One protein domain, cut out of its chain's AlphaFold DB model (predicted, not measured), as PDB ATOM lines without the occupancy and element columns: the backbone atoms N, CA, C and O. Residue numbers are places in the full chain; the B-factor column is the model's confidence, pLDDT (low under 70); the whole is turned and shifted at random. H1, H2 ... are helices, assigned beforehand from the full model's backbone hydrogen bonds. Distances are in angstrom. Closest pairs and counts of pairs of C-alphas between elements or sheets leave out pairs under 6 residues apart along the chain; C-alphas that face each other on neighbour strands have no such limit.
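Overview. This is residues 9 to 62 of the 211 residues of the protein "Hypothetical protein" of Cyprideis torosa (UniProt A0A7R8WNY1). Two long helices meet near their ends in an open, flat L: H1 makes the longer arm, H2 the shorter, and a tight link at residue 40 makes the corner. Away from that corner the two arms stand free, for instance at residues 9 to 35 of H1. The printed part has 54 residues with two named helices, H1 then H2, and no named strand; its class is all helix. It is extended, with a radius of gyration of the C-alphas of 18.9 A and spans of 57 by 34 by 5 A.

Arrangement. H1, residues 9 to 39, and H2, residues 41 to 61, are close but not clearly touching, with 1 pair of C-alphas within 8 A. Their closest C-alphas, those of Val 37 and Val 44, are 6.3 A apart. Their lines are about perpendicular, at 80 degrees. Of the O i to N i+4 pairs, 26 of 27 in H1 and 13 of 17 in H2 are within hydrogen-bond range.

Along the chain. H1 measures 45.2 A from C-alpha 9 at (15.142, 70.302, -4.241) to C-alpha 39 at (13.101, 32.192, 19.955). H2 measures 32.0 A and ends at C-alpha 61, (3.456, 15.976, -12.008).

Size, cuts and confidence. The C-alphas farthest apart, those of Ala 9 and Val 60, are 57.1 A apart. The printed part has no cut. Mean pLDDT of the printed part is 92.3, and residue 9 is under 70.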
ATOM      1  N   ALA A   9      14.848  70.411  -5.669       68.62
ATOM      2  CA  ALA A   9      15.142  70.302  -4.241       68.62
ATOM      3  C   ALA A   9      13.996  69.676  -3.418       68.62
ATOM      4  O   ALA A   9      14.253  69.108  -2.352       68.62
ATOM      5  N   GLU A  10      12.741  69.777  -3.867       72.44
ATOM      6  CA  GLU A  10      11.604  69.105  -3.222       72.44
ATOM      7  C   GLU A  10      11.503  67.634  -3.622       72.44
ATOM      8  O   GLU A  10      11.304  66.789  -2.746       72.44
ATOM      9  N   GLU A  11      11.760  67.305  -4.889       74.75
ATOM     10  CA  GLU A  11      11.839  65.916  -5.353       74.75
ATOM     11  C   GLU A  11      12.926  65.138  -4.596       74.75
ATOM     12  O   GLU A  11      12.654  64.068  -4.050       74.75
ATOM     13  N   GLY A  12      14.127  65.708  -4.432       78.38
ATOM     14  CA  GLY A  12      15.217  65.079  -3.673       78.38
ATOM     15  C   GLY A  12      14.859  64.739  -2.216       78.38
ATOM     16  O   GLY A  12      15.242  63.687  -1.707       78.38
ATOM     17  N   LYS A  13      14.065  65.582  -1.539       81.38
ATOM     18  CA  LYS A  13      13.613  65.328  -0.155       81.38
ATOM     19  C   LYS A  13      12.602  64.185  -0.072       81.38
ATOM     20  O   LYS A  13      12.593  63.462   0.927       81.38
ATOM     21  N   VAL A  14      11.758  64.022  -1.091       89.25
ATOM     22  CA  VAL A  14      10.789  62.919  -1.174       89.25
ATOM     23  C   VAL A  14      11.519  61.590  -1.354       89.25
ATOM     24  O   VAL A  14      11.252  60.658  -0.596       89.25
ATOM     25  N   TRP A  15      12.505  61.517  -2.253       88.25
ATOM     26  CA  TRP A  15      13.315  60.307  -2.449       88.25
ATOM     27  C   TRP A  15      14.053  59.882  -1.178       88.25
ATOM     28  O   TRP A  15      14.014  58.709  -0.807       88.25
ATOM     29  N   ILE A  16      14.647  60.837  -0.455       90.69
ATOM     30  CA  ILE A  16      15.334  60.556   0.812       90.69
ATOM     31  C   ILE A  16      14.347  60.007   1.852       90.69
ATOM     32  O   ILE A  16      14.634  58.990   2.481       90.69
ATOM     33  N   ARG A  17      13.157  60.603   1.997       89.69
ATOM     34  CA  ARG A  17      12.126  60.103   2.925       89.69
ATOM     35  C   ARG A  17      11.629  58.708   2.559       89.69
ATOM     36  O   ARG A  17      11.492  57.881   3.452       89.69
ATOM     37  N   CYS A  18      11.401  58.435   1.275       90.12
ATOM     38  CA  CYS A  18      11.018  57.105   0.806       90.12
ATOM     39  C   CYS A  18      12.119  56.074   1.082       90.12
ATOM     40  O   CYS A  18      11.825  54.992   1.581       90.12
ATOM     41  N   SER A  19      13.385  56.420   0.826       92.12
ATOM     42  CA  SER A  19      14.515  55.523   1.091       92.12
ATOM     43  C   SER A  19      14.682  55.226   2.584       92.12
ATOM     44  O   SER A  19      14.862  54.069   2.957       92.12
ATOM     45  N   LEU A  20      14.530  56.238   3.443       92.50
ATOM     46  CA  LEU A  20      14.587  56.079   4.894       92.50
ATOM     47  C   LEU A  20      13.426  55.224   5.394       92.50
ATOM     48  O   LEU A  20      13.658  54.306   6.164       92.50
ATOM     49  N   TYR A  21      12.211  55.463   4.897       94.19
ATOM     50  CA  TYR A  21      11.029  54.676   5.248       94.19
ATOM     51  C   TYR A  21      11.203  53.195   4.889       94.19
ATOM     52  O   TYR A  21      11.024  52.322   5.738       94.19
ATOM     53  N   VAL A  22      11.612  52.900   3.650       94.94
ATOM     54  CA  VAL A  22      11.860  51.520   3.202       94.94
ATOM     55  C   VAL A  22      12.953  50.863   4.042       94.94
ATOM     56  O   VAL A  22      12.771  49.731   4.483       94.94
ATOM     57  N   THR A  23      14.047  51.577   4.311       95.19
ATOM     58  CA  THR A  23      15.167  51.047   5.102       95.19
ATOM     59  C   THR A  23      14.731  50.735   6.531       95.19
ATOM     60  O   THR A  23      14.906  49.605   6.974       95.19
ATOM     61  N   THR A  24      14.046  51.662   7.210       94.44
ATOM     62  CA  THR A  24      13.563  51.441   8.584       94.44
ATOM     63  C   THR A  24      12.571  50.284   8.673       94.44
ATOM     64  O   THR A  24      12.596  49.514   9.626       94.44
ATOM     65  N   HIS A  25      11.711  50.112   7.665       95.12
ATOM     66  CA  HIS A  25      10.755  49.008   7.657       95.12
ATOM     67  C   HIS A  25      11.405  47.655   7.373       95.12
ATOM     68  O   HIS A  25      10.959  46.648   7.925       95.12
ATOM     69  N   LEU A  26      12.439  47.615   6.529       96.19
ATOM     70  CA  LEU A  26      13.218  46.402   6.292       96.19
ATOM     71  C   LEU A  26      14.038  46.016   7.523       96.19
ATOM     72  O   LEU A  26      14.066  44.835   7.858       96.19
ATOM     73  N   GLU A  27      14.647  46.987   8.205       96.00
ATOM     74  CA  GLU A  27      15.369  46.777   9.466       96.00
ATOM     75  C   GLU A  27      14.427  46.229  10.544       96.00
ATOM     76  O   GLU A  27      14.665  45.142  11.069       96.00
ATOM     77  N   ASP A  28      13.283  46.883  10.774       95.19
ATOM     78  CA  ASP A  28      12.265  46.412  11.720       95.19
ATOM     79  C   ASP A  28      11.749  45.006  11.375       95.19
ATOM     80  O   ASP A  28      11.477  44.189  12.260       95.19
ATOM     81  N   PHE A  29      11.560  44.713  10.086       95.81
ATOM     82  CA  PHE A  29      11.108  43.403   9.628       95.81
ATOM     83  C   PHE A  29      12.175  42.328   9.852       95.81
ATOM     84  O   PHE A  29      11.859  41.260  10.381       95.81
ATOM     85  N   ALA A  30      13.423  42.613   9.483       94.81
ATOM     86  CA  ALA A  30      14.548  41.707   9.657       94.81
ATOM     87  C   ALA A  30      14.801  41.416  11.139       94.81
ATOM     88  O   ALA A  30      14.967  40.251  11.503       94.81
ATOM     89  N   ASP A  31      14.722  42.429  12.003       95.25
ATOM     90  CA  ASP A  31      14.871  42.272  13.449       95.25
ATOM     91  C   ASP A  31      13.743  41.432  14.049       95.25
ATOM     92  O   ASP A  31      13.980  40.512  14.840       95.25
ATOM     93  N   ARG A  32      12.491  41.674  13.639       93.88
ATOM     94  CA  ARG A  32      11.347  40.868  14.091       93.88
ATOM     95  C   ARG A  32      11.467  39.421  13.630       93.88
ATOM     96  O   ARG A  32      11.284  38.521  14.454       93.88
ATOM     97  N   TRP A  33      11.803  39.196  12.362       93.00
ATOM     98  CA  TRP A  33      11.984  37.864  11.791       93.00
ATOM     99  C   TRP A  33      13.158  37.125  12.439       93.00
ATOM    100  O   TRP A  33      12.993  36.002  12.909       93.00
ATOM    101  N   GLY A  34      14.312  37.779  12.575       93.44
ATOM    102  CA  GLY A  34      15.483  37.237  13.263       93.44
ATOM    103  C   GLY A  34      15.180  36.878  14.718       93.44
ATOM    104  O   GLY A  34      15.523  35.785  15.171       93.44
ATOM    105  N   SER A  35      14.443  37.735  15.435       93.31
ATOM    106  CA  SER A  35      14.016  37.446  16.809       93.31
ATOM    107  C   SER A  35      13.067  36.245  16.898       93.31
ATOM    108  O   SER A  35      13.117  35.496  17.873       93.31
ATOM    109  N   LEU A  36      12.207  36.040  15.894       91.75
ATOM    110  CA  LEU A  36      11.287  34.906  15.823       91.75
ATOM    111  C   LEU A  36      12.057  33.598  15.604       91.75
ATOM    112  O   LEU A  36      11.822  32.624  16.317       91.75
ATOM    113  N   VAL A  37      13.028  33.605  14.685       94.88
ATOM    114  CA  VAL A  37      13.902  32.453  14.409       94.88
ATOM    115  C   VAL A  37      14.741  32.088  15.634       94.88
ATOM    116  O   VAL A  37      14.856  30.909  15.968       94.88
ATOM    117  N   ALA A  38      15.272  33.084  16.349       93.12
ATOM    118  CA  ALA A  38      16.074  32.863  17.552       93.12
ATOM    119  C   ALA A  38      15.261  32.296  18.733       93.12
ATOM    120  O   ALA A  38      15.793  31.521  19.526       93.12
ATOM    121  N   LYS A  39      13.975  32.656  18.860       94.44
ATOM    122  CA  LYS A  39      13.101  32.192  19.955       94.44
ATOM    123  C   LYS A  39      12.642  30.741  19.790       94.44
ATOM    124  O   LYS A  39      12.430  30.065  20.794       94.44
ATOM    125  N   SER A  40      12.459  30.261  18.560       92.06
ATOM    126  CA  SER A  40      11.926  28.915  18.299       92.06
ATOM    127  C   SER A  40      12.502  28.282  17.020       92.06
ATOM    128  O   SER A  40      11.776  28.053  16.048       92.06
ATOM    129  N   PRO A  41      13.795  27.898  17.018       92.88
ATOM    130  CA  PRO A  41      14.467  27.378  15.823       92.88
ATOM    131  C   PRO A  41      13.809  26.107  15.260       92.88
ATOM    132  O   PRO A  41      13.717  25.940  14.046       92.88
ATOM    133  N   ALA A  42      13.283  25.232  16.123       93.12
ATOM    134  CA  ALA A  42      12.635  23.989  15.703       93.12
ATOM    135  C   ALA A  42      11.360  24.218  14.865       93.12
ATOM    136  O   ALA A  42      11.127  23.500  13.895       93.12
ATOM    137  N   LEU A  43      10.553  25.233  15.206       93.12
ATOM    138  CA  LEU A  43       9.334  25.560  14.456       93.12
ATOM    139  C   LEU A  43       9.663  26.115  13.070       93.12
ATOM    140  O   LEU A  43       8.989  25.775  12.099       93.12
ATOM    141  N   VAL A  44      10.715  26.929  12.969       94.94
ATOM    142  CA  VAL A  44      11.158  27.497  11.690       94.94
ATOM    143  C   VAL A  44      11.683  26.405  10.765       94.94
ATOM    144  O   VAL A  44      11.262  26.344   9.615       94.94
ATOM    145  N   ILE A  45      12.519  25.494  11.272       95.31
ATOM    146  CA  ILE A  45      13.018  24.355  10.487       95.31
ATOM    147  C   ILE A  45      11.852  23.490   9.998       95.31
ATOM    148  O   ILE A  45      11.789  23.166   8.814       95.31
ATOM    149  N   ALA A  46      10.895  23.164  10.874       96.19
ATOM    150  CA  ALA A  46       9.711  22.397  10.489       96.19
ATOM    151  C   ALA A  46       8.890  23.111   9.402       96.19
ATOM    152  O   ALA A  46       8.482  22.483   8.427       96.19
ATOM    153  N   CYS A  47       8.692  24.425   9.528       96.00
ATOM    154  CA  CYS A  47       7.994  25.227   8.528       96.00
ATOM    155  C   CYS A  47       8.719  25.216   7.174       96.00
ATOM    156  O   CYS A  47       8.088  24.943   6.155       96.00
ATOM    157  N   CYS A  48      10.039  25.430   7.159       96.00
ATOM    158  CA  CYS A  48      10.843  25.354   5.940       96.00
ATOM    159  C   CYS A  48      10.723  23.980   5.272       96.00
ATOM    160  O   CYS A  48      10.475  23.913   4.073       96.00
ATOM    161  N   VAL A  49      10.817  22.892   6.043       97.31
ATOM    162  CA  VAL A  49      10.673  21.525   5.517       97.31
ATOM    163  C   VAL A  49       9.286  21.300   4.914       97.31
ATOM    164  O   VAL A  49       9.190  20.746   3.824       97.31
ATOM    165  N   ILE A  50       8.216  21.760   5.570       97.62
ATOM    166  CA  ILE A  50       6.843  21.642   5.052       97.62
ATOM    167  C   ILE A  50       6.681  22.428   3.747       97.62
ATOM    168  O   ILE A  50       6.102  21.912   2.793       97.62
ATOM    169  N   VAL A  51       7.210  23.653   3.678       97.25
ATOM    170  CA  VAL A  51       7.146  24.485   2.467       97.25
ATOM    171  C   VAL A  51       7.933  23.840   1.327       97.25
ATOM    172  O   VAL A  51       7.402  23.698   0.226       97.25
ATOM    173  N   THR A  52       9.162  23.387   1.583       96.94
ATOM    174  CA  THR A  52       9.975  22.689   0.581       96.94
ATOM    175  C   THR A  52       9.303  21.399   0.122       96.94
ATOM    176  O   THR A  52       9.248  21.157  -1.079       96.94
ATOM    177  N   ALA A  53       8.738  20.599   1.030       96.44
ATOM    178  CA  ALA A  53       7.996  19.387   0.681       96.44
ATOM    179  C   ALA A  53       6.735  19.700  -0.143       96.44
ATOM    180  O   ALA A  53       6.435  18.996  -1.107       96.44
ATOM    181  N   GLY A  54       6.027  20.784   0.183       96.50
ATOM    182  CA  GLY A  54       4.886  21.274  -0.586       96.50
ATOM    183  C   GLY A  54       5.274  21.654  -2.015       96.50
ATOM    184  O   GLY A  54       4.623  21.218  -2.960       96.50
ATOM    185  N   ILE A  55       6.376  22.384  -2.197       95.50
ATOM    186  CA  ILE A  55       6.903  22.719  -3.530       95.50
ATOM    187  C   ILE A  55       7.379  21.452  -4.256       95.50
ATOM    188  O   ILE A  55       7.056  21.248  -5.427       95.50
ATOM    189  N   ALA A  56       8.086  20.564  -3.554       95.50
ATOM    190  CA  ALA A  56       8.597  19.313  -4.102       95.50
ATOM    191  C   ALA A  56       7.477  18.376  -4.574       95.50
ATOM    192  O   ALA A  56       7.660  17.643  -5.541       95.50
ATOM    193  N   SER A  57       6.289  18.436  -3.964       94.88
ATOM    194  CA  SER A  57       5.126  17.667  -4.422       94.88
ATOM    195  C   SER A  57       4.724  17.982  -5.872       94.88
ATOM    196  O   SER A  57       4.190  17.116  -6.565       94.88
ATOM    197  N   GLY A  58       5.056  19.179  -6.374       93.69
ATOM    198  CA  GLY A  58       4.864  19.555  -7.774       93.69
ATOM    199  C   GLY A  58       5.677  18.703  -8.754       93.69
ATOM    200  O   GLY A  58       5.230  18.489  -9.880       93.69
ATOM    201  N   LEU A  59       6.813  18.135  -8.323       93.31
ATOM    202  CA  LEU A  59       7.638  17.260  -9.166       93.31
ATOM    203  C   LEU A  59       6.946  15.931  -9.481       93.31
ATOM    204  O   LEU A  59       7.261  15.322 -10.498       93.31
ATOM    205  N   VAL A  60       5.960  15.500  -8.686       92.00
ATOM    206  CA  VAL A  60       5.174  14.286  -8.986       92.00
ATOM    207  C   VAL A  60       4.402  14.435 -10.304       92.00
ATOM    208  O   VAL A  60       4.085  13.444 -10.955       92.00
ATOM    209  N   ARG A  61       4.115  15.672 -10.729       90.12
ATOM    210  CA  ARG A  61       3.456  15.976 -12.008       90.12
ATOM    211  C   ARG A  61       4.425  16.430 -13.099       90.12
ATOM    212  O   ARG A  61       3.980  16.953 -14.119       90.12
ATOM    213  N   PHE A  62       5.729  16.254 -12.904       91.81
ATOM    214  CA  PHE A  62       6.701  16.583 -13.935       91.81
ATOM    215  C   PHE A  62       6.550  15.622 -15.120       91.81
ATOM    216  O   PHE A  62       6.709  14.410 -14.975       91.81
TER     217      PHE A  62